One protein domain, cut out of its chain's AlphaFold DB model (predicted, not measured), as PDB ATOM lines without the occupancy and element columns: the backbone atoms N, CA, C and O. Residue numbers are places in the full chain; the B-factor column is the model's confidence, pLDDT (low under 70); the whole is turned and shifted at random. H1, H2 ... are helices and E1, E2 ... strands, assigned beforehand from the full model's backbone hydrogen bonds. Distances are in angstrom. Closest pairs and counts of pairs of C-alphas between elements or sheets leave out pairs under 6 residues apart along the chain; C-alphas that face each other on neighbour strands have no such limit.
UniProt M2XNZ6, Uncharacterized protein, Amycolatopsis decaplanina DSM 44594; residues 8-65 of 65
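This is residues 8 to 65 of the 65 residues of an uncharacterized protein of Amycolatopsis decaplanina DSM 44594 (UniProt M2XNZ6). This model has little regular structure: a short helix, H1, sits at one end of an elongated shape and a small three-stranded sheet at the other, with long loops between. The sheet, in order E1, E2, E3, is a meander, each strand the antiparallel neighbour of the one before. The 58 printed residues run H1, E1, E2, E3, a mixed class with only 23 residues in named elements. The whole is only just loose, close to compact, with radius of gyration of the C-alphas 12.4 A and spans of 38 by 20 by 19 A.

Start at H1, residues 8 to 14, where every O i to N i+4 pair is within hydrogen-bond range; it is not on the sheet. Next, E1, residues 29 to 32, and E2, residues 51 to 56, form a hairpin at 164 degrees, with N 30 and O 53 2.8 A apart. E2 and E3, residues 59 to 64, form another at 143 degrees, with N 54 and O 61 2.8 A apart.

Find C-alpha 8 at (153.853, 128.830, 129.812), where H1 begins its 9.9 A. E1 spans 10.0 A, E2 15.9 A, and E3 15.2 A, ending at C-alpha 64 (152.998, 117.840, 153.296).

The two C-alphas farthest apart, of Ala 8 and Asp 57, are 38.1 A apart. The printed part has no cut; the links H1 to E1 and E1 to E2 are long. Residues 45 and 65 have pLDDT under 70.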
ATOM      1  N   ALA A   8     155.288 128.569 129.743       82.31
ATOM      2  CA  ALA A   8     153.853 128.830 129.812       82.31
ATOM      3  C   ALA A   8     153.256 128.374 131.152       82.31
ATOM      4  O   ALA A   8     152.571 129.159 131.804       82.31
ATOM      5  N   GLU A   9     153.587 127.165 131.612       82.56
ATOM      6  CA  GLU A   9     153.184 126.656 132.931       82.56
ATOM      7  C   GLU A   9     153.716 127.530 134.069       82.56
ATOM      8  O   GLU A   9     152.969 127.884 134.977       82.56
ATOM      9  N   LYS A  10     154.980 127.966 134.003       84.88
ATOM     10  CA  LYS A  10     155.546 128.892 134.999       84.88
ATOM     11  C   LYS A  10     154.770 130.201 135.061       84.88
ATOM     12  O   LYS A  10     154.480 130.685 136.152       84.88
ATOM     13  N   LYS A  11     154.427 130.770 133.904       87.00
ATOM     14  CA  LYS A  11     153.626 131.996 133.836       87.00
ATOM     15  C   LYS A  11     152.209 131.771 134.374       87.00
ATOM     16  O   LYS A  11     151.699 132.627 135.089       87.00
ATOM     17  N   ALA A  12     151.605 130.619 134.088       86.62
ATOM     18  CA  ALA A  12     150.298 130.252 134.620       86.62
ATOM     19  C   ALA A  12     150.321 130.094 136.150       86.62
ATOM     20  O   ALA A  12     149.422 130.594 136.817       86.62
ATOM     21  N   LEU A  13     151.375 129.495 136.722       85.88
ATOM     22  CA  LEU A  13     151.559 129.392 138.177       85.88
ATOM     23  C   LEU A  13     151.748 130.756 138.850       85.88
ATOM     24  O   LEU A  13     151.255 130.964 139.953       85.88
ATOM     25  N   GLN A  14     152.425 131.704 138.197       87.06
ATOM     26  CA  GLN A  14     152.583 133.068 138.722       87.06
ATOM     27  C   GLN A  14     151.250 133.820 138.843       87.06
ATOM     28  O   GLN A  14     151.125 134.694 139.696       87.06
ATOM     29  N   GLY A  15     150.273 133.492 137.993       84.88
ATOM     30  CA  GLY A  15     148.910 134.028 138.050       84.88
ATOM     31  C   GLY A  15     147.910 133.111 138.756       84.88
ATOM     32  O   GLY A  15     146.727 133.446 138.817       84.88
ATOM     33  N   ALA A  16     148.348 131.955 139.261       87.25
ATOM     34  CA  ALA A  16     147.454 130.976 139.851       87.25
ATOM     35  C   ALA A  16     146.814 131.517 141.135       87.25
ATOM     36  O   ALA A  16     147.446 132.184 141.953       87.25
ATOM     37  N   THR A  17     145.539 131.194 141.325       88.75
ATOM     38  CA  THR A  17     144.765 131.562 142.510       88.75
ATOM     39  C   THR A  17     144.238 130.314 143.201       88.75
ATOM     40  O   THR A  17     143.991 129.292 142.564       88.75
ATOM     41  N   VAL A  18     144.046 130.391 144.518       87.88
ATOM     42  CA  VAL A  18     143.440 129.305 145.296       87.88
ATOM     43  C   VAL A  18     141.974 129.634 145.553       87.88
ATOM     44  O   VAL A  18     141.637 130.655 146.158       87.88
ATOM     45  N   ALA A  19     141.078 128.759 145.107       90.12
ATOM     46  CA  ALA A  19     139.656 128.859 145.378       90.12
ATOM     47  C   ALA A  19     139.370 128.470 146.835       90.12
ATOM     48  O   ALA A  19     139.203 127.296 147.151       90.12
ATOM     49  N   ARG A  20     139.267 129.468 147.724       86.50
ATOM     50  CA  ARG A  20     139.093 129.251 149.174       86.50
ATOM     51  C   ARG A  20     137.906 128.356 149.542       86.50
ATOM     52  O   ARG A  20     137.985 127.629 150.518       86.50
ATOM     53  N   SER A  21     136.837 128.346 148.747       91.31
ATOM     54  CA  SER A  21     135.677 127.468 148.965       91.31
ATOM     55  C   SER A  21     135.983 125.969 148.846       91.31
ATOM     56  O   SER A  21     135.131 125.158 149.186       91.31
ATOM     57  N   ARG A  22     137.148 125.602 148.297       88.06
ATOM     58  CA  ARG A  22     137.626 124.218 148.145       88.06
ATOM     59  C   ARG A  22     138.757 123.875 149.117       88.06
ATOM     60  O   ARG A  22     139.228 122.747 149.129       88.06
ATOM     61  N   VAL A  23     139.202 124.843 149.914       91.31
ATOM     62  CA  VAL A  23     140.214 124.639 150.952       91.31
ATOM     63  C   VAL A  23     139.518 124.113 152.200       91.31
ATOM     64  O   VAL A  23     138.481 124.639 152.600       91.31
ATOM     65  N   THR A  24     140.099 123.087 152.819       91.06
ATOM     66  CA  THR A  24     139.642 122.597 154.123       91.06
ATOM     67  C   THR A  24     140.503 123.236 155.204       91.06
ATOM     68  O   THR A  24     141.718 123.065 155.200       91.06
ATOM     69  N   GLU A  25     139.883 123.997 156.099       90.56
ATOM     70  CA  GLU A  25     140.538 124.702 157.205       90.56
ATOM     71  C   GLU A  25     139.974 124.165 158.528       90.56
ATOM     72  O   GLU A  25     138.757 124.136 158.725       90.56
ATOM     73  N   ASP A  26     140.858 123.714 159.414       89.00
ATOM     74  CA  ASP A  26     140.552 123.333 160.792       89.00
ATOM     75  C   ASP A  26     141.313 124.234 161.786       89.00
ATOM     76  O   ASP A  26     142.006 125.175 161.397       89.00
ATOM     77  N   SER A  27     141.173 123.991 163.094       86.94
ATOM     78  CA  SER A  27     141.788 124.834 164.136       86.94
ATOM     79  C   SER A  27     143.322 124.881 164.106       86.94
ATOM     80  O   SER A  27     143.923 125.744 164.742       86.94
ATOM     81  N   THR A  28     143.956 123.928 163.430       88.56
ATOM     82  CA  THR A  28     145.403 123.686 163.450       88.56
ATOM     83  C   THR A  28     145.989 123.372 162.079       88.56
ATOM     84  O   THR A  28     147.206 123.286 161.963       88.56
ATOM     85  N   SER A  29     145.172 123.194 161.047       88.75
ATOM     86  CA  SER A  29     145.593 122.739 159.732       88.75
ATOM     87  C   SER A  29     144.784 123.385 158.614       88.75
ATOM     88  O   SER A  29     143.610 123.728 158.758       88.75
ATOM     89  N   VAL A  30     145.447 123.559 157.479       90.81
ATOM     90  CA  VAL A  30     144.853 124.030 156.233       90.81
ATOM     91  C   VAL A  30     145.308 123.092 155.130       90.81
ATOM     92  O   VAL A  30     146.502 122.989 154.853       90.81
ATOM     93  N   THR A  31     144.359 122.419 154.488       91.00
ATOM     94  CA  THR A  31     144.605 121.544 153.339       91.00
ATOM     95  C   THR A  31     144.118 122.215 152.062       91.00
ATOM     96  O   THR A  31     142.941 122.564 151.931       91.00
ATOM     97  N   ILE A  32     145.038 122.385 151.113       89.25
ATOM     98  CA  ILE A  32     144.798 122.940 149.784       89.25
ATOM     99  C   ILE A  32     144.862 121.779 148.782       89.25
ATOM    100  O   ILE A  32     145.963 121.333 148.440       89.25
ATOM    101  N   PRO A  33     143.710 121.272 148.311       88.88
ATOM    102  CA  PRO A  33     143.691 120.223 147.302       88.88
ATOM    103  C   PRO A  33     144.068 120.783 145.923       88.88
ATOM    104  O   PRO A  33     143.927 121.979 145.653       88.88
ATOM    105  N   VAL A  34     144.530 119.908 145.025       87.12
ATOM    106  CA  VAL A  34     144.963 120.294 143.667       87.12
ATOM    107  C   VAL A  34     143.841 120.982 142.885       87.12
ATOM    108  O   VAL A  34     144.078 121.978 142.207       87.12
ATOM    109  N   ASP A  35     142.602 120.511 143.029       86.50
ATOM    110  CA  ASP A  35     141.433 121.068 142.342       86.50
ATOM    111  C   ASP A  35     141.000 122.451 142.878       86.50
ATOM    112  O   ASP A  35     140.151 123.120 142.277       86.50
ATOM    113  N   ALA A  36     141.579 122.909 143.994       87.38
ATOM    114  CA  ALA A  36     141.419 124.275 144.475       87.38
ATOM    115  C   ALA A  36     142.310 125.271 143.719       87.38
ATOM    116  O   ALA A  36     142.024 126.472 143.757       87.38
ATOM    117  N   VAL A  37     143.361 124.811 143.033       85.94
ATOM    118  CA  VAL A  37     144.272 125.669 142.269       85.94
ATOM    119  C   VAL A  37     143.643 126.008 140.919       85.94
ATOM    120  O   VAL A  37     143.358 125.140 140.098       85.94
ATOM    121  N   LYS A  38     143.435 127.299 140.674       86.69
ATOM    122  CA  LYS A  38     142.959 127.839 139.400       86.69
ATOM    123  C   LYS A  38     144.093 128.560 138.703       86.69
ATOM    124  O   LYS A  38     144.630 129.520 139.248       86.69
ATOM    125  N   ALA A  39     144.412 128.133 137.494       86.12
ATOM    126  CA  ALA A  39     145.440 128.735 136.665       86.12
ATOM    127  C   ALA A  39     144.993 128.738 135.200       86.12
ATOM    128  O   ALA A  39     144.125 127.959 134.808       86.12
ATOM    129  N   ASP A  40     145.620 129.584 134.388       82.88
ATOM    130  CA  ASP A  40     145.316 129.709 132.954       82.88
ATOM    131  C   ASP A  40     145.853 128.533 132.110       82.88
ATOM    132  O   ASP A  40     145.696 128.509 130.891       82.88
ATOM    133  N   ALA A  41     146.493 127.551 132.752       81.69
ATOM    134  CA  ALA A  41     146.943 126.303 132.152       81.69
ATOM    135  C   ALA A  41     146.347 125.107 132.904       81.69
ATOM    136  O   ALA A  41     146.151 125.156 134.120       81.69
ATOM    137  N   THR A  42     146.087 124.024 132.172       78.12
ATOM    138  CA  THR A  42     145.694 122.740 132.756       78.12
ATOM    139  C   THR A  42     146.939 122.021 133.251       78.12
ATOM    140  O   THR A  42     147.852 121.785 132.465       78.12
ATOM    141  N   PHE A  43     146.939 121.641 134.525       75.31
ATOM    142  CA  PHE A  43     147.976 120.810 135.127       75.31
ATOM    143  C   PHE A  43     147.416 119.421 135.429       75.31
ATOM    144  O   PHE A  43     146.241 119.289 135.783       75.31
ATOM    145  N   ILE A  44     148.244 118.386 135.318       72.88
ATOM    146  CA  ILE A  44     147.895 117.036 135.792       72.88
ATOM    147  C   ILE A  44     148.258 116.863 137.276       72.88
ATOM    148  O   ILE A  44     149.107 117.573 137.811       72.88
ATOM    149  N   GLU A  45     147.664 115.880 137.957       69.19
ATOM    150  CA  GLU A  45     147.955 115.582 139.378       69.19
ATOM    151  C   GLU A  45     149.426 115.239 139.666       69.19
ATOM    152  O   GLU A  45     149.864 115.279 140.808       69.19
ATOM    153  N   SER A  46     150.225 114.870 138.663       73.12
ATOM    154  CA  SER A  46     151.667 114.689 138.874       73.12
ATOM    155  C   SER A  46     152.454 116.002 138.823       73.12
ATOM    156  O   SER A  46     153.602 116.033 139.269       73.12
ATOM    157  N   GLU A  47     151.862 117.062 138.271       73.69
ATOM    158  CA  GLU A  47     152.448 118.398 138.129       73.69
ATOM    159  C   GLU A  47     152.064 119.324 139.282       73.69
ATOM    160  O   GLU A  47     152.854 120.186 139.648       73.69
ATOM    161  N   LEU A  48     150.886 119.148 139.877       79.38
ATOM    162  CA  LEU A  48     150.465 119.836 141.096       79.38
ATOM    163  C   LEU A  48     150.238 118.819 142.197       79.38
ATOM    164  O   LEU A  48     149.745 117.734 141.932       79.38
ATOM    165  N   ARG A  49     150.539 119.179 143.441       78.31
ATOM    166  CA  ARG A  49     150.283 118.292 144.571       78.31
ATOM    167  C   ARG A  49     149.457 118.965 145.648       78.31
ATOM    168  O   ARG A  49     149.440 120.192 145.748       78.31
ATOM    169  N   GLU A  50     148.769 118.138 146.425       83.62
ATOM    170  CA  GLU A  50     148.072 118.578 147.628       83.62
ATOM    171  C   GLU A  50     149.083 119.145 148.622       83.62
ATOM    172  O   GLU A  50     150.116 118.535 148.891       83.62
ATOM    173  N   ALA A  51     148.762 120.304 149.186       85.62
ATOM    174  CA  ALA A  51     149.570 120.932 150.214       85.62
ATOM    175  C   ALA A  51     148.794 120.978 151.530       85.62
ATOM    176  O   ALA A  51     147.663 121.468 151.570       85.62
ATOM    177  N   THR A  52     149.426 120.539 152.618       86.81
ATOM    178  CA  THR A  52     148.879 120.702 153.973       86.81
ATOM    179  C   THR A  52     149.816 121.559 154.804       86.81
ATOM    180  O   THR A  52     151.005 121.256 154.944       86.81
ATOM    181  N   MET A  53     149.267 122.625 155.376       90.88
ATOM    182  CA  MET A  53     149.935 123.479 156.347       90.88
ATOM    183  C   MET A  53     149.397 123.194 157.743       90.88
ATOM    184  O   MET A  53     148.202 122.988 157.909       90.88
ATOM    185  N   GLU A  54     150.265 123.239 158.745       91.12
ATOM    186  CA  GLU A  54     149.893 123.124 160.153       91.12
ATOM    187  C   GLU A  54     150.368 124.338 160.947       91.12
ATOM    188  O   GLU A  54     151.462 124.860 160.718       91.12
ATOM    189  N   LEU A  55     149.562 124.770 161.912       85.31
ATOM    190  CA  LEU A  55     149.903 125.819 162.858       85.31
ATOM    191  C   LEU A  55     150.664 125.205 164.035       85.31
ATOM    192  O   LEU A  55     150.083 124.528 164.881       85.31
ATOM    193  N   ARG A  56     151.970 125.468 164.111       87.50
ATOM    194  CA  ARG A  56     152.838 125.029 165.212       87.50
ATOM    195  C   ARG A  56     153.555 126.237 165.804       87.50
ATOM    196  O   ARG A  56     154.135 127.032 165.069       87.50
ATOM    197  N   ASP A  57     153.477 126.406 167.122       88.31
ATOM    198  CA  ASP A  57     154.094 127.527 167.854       88.31
ATOM    199  C   ASP A  57     153.761 128.918 167.271       88.31
ATOM    200  O   ASP A  57     154.612 129.804 167.173       88.31
ATOM    201  N   GLY A  58     152.514 129.105 166.824       88.81
ATOM    202  CA  GLY A  58     152.049 130.356 166.210       88.81
ATOM    203  C   GLY A  58     152.567 130.606 164.787       88.81
ATOM    204  O   GLY A  58     152.391 131.704 164.261       88.81
ATOM    205  N   LYS A  59     153.197 129.611 164.152       88.56
ATOM    206  CA  LYS A  59     153.701 129.681 162.776       88.56
ATOM    207  C   LYS A  59     153.029 128.626 161.909       88.56
ATOM    208  O   LYS A  59     152.932 127.467 162.296       88.56
ATOM    209  N   TRP A  60     152.603 129.023 160.715       84.69
ATOM    210  CA  TRP A  60     152.145 128.075 159.706       84.69
ATOM    211  C   TRP A  60     153.347 127.410 159.041       84.69
ATOM    212  O   TRP A  60     154.205 128.085 158.471       84.69
ATOM    213  N   LEU A  61     153.412 126.087 159.126       85.75
ATOM    214  CA  LEU A  61     154.464 125.263 158.551       85.75
ATOM    215  C   LEU A  61     153.866 124.369 157.477       85.75
ATOM    216  O   LEU A  61     152.839 123.735 157.695       85.75
ATOM    217  N   LEU A  62     154.526 124.289 156.329       85.69
ATOM    218  CA  LEU A  62     154.153 123.353 155.281       85.69
ATOM    219  C   LEU A  62     154.683 121.965 155.647       85.69
ATOM    220  O   LEU A  62     155.895 121.761 155.719       85.69
ATOM    221  N   VAL A  63     153.774 121.035 155.928       83.56
ATOM    222  CA  VAL A  63     154.109 119.710 156.477       83.56
ATOM    223  C   VAL A  63     153.965 118.589 155.452       83.56
ATOM    224  O   VAL A  63     154.555 117.525 155.637       83.56
ATOM    225  N   ARG A  64     153.225 118.823 154.360       78.81
ATOM    226  CA  ARG A  64     152.998 117.840 153.296       78.81
ATOM    227  C   ARG A  64     152.916 118.493 151.915       78.81
ATOM    228  O   ARG A  64     152.355 119.582 151.791       78.81
ATOM    229  N   TRP A  65     153.459 117.773 150.930       69.50
ATOM    230  CA  TRP A  65     153.339 117.971 149.483       69.50
ATOM    231  C   TRP A  65     153.012 116.627 148.832       69.50
ATOM    232  O   TRP A  65     153.266 115.574 149.465       69.50
TER     233      TRP A  65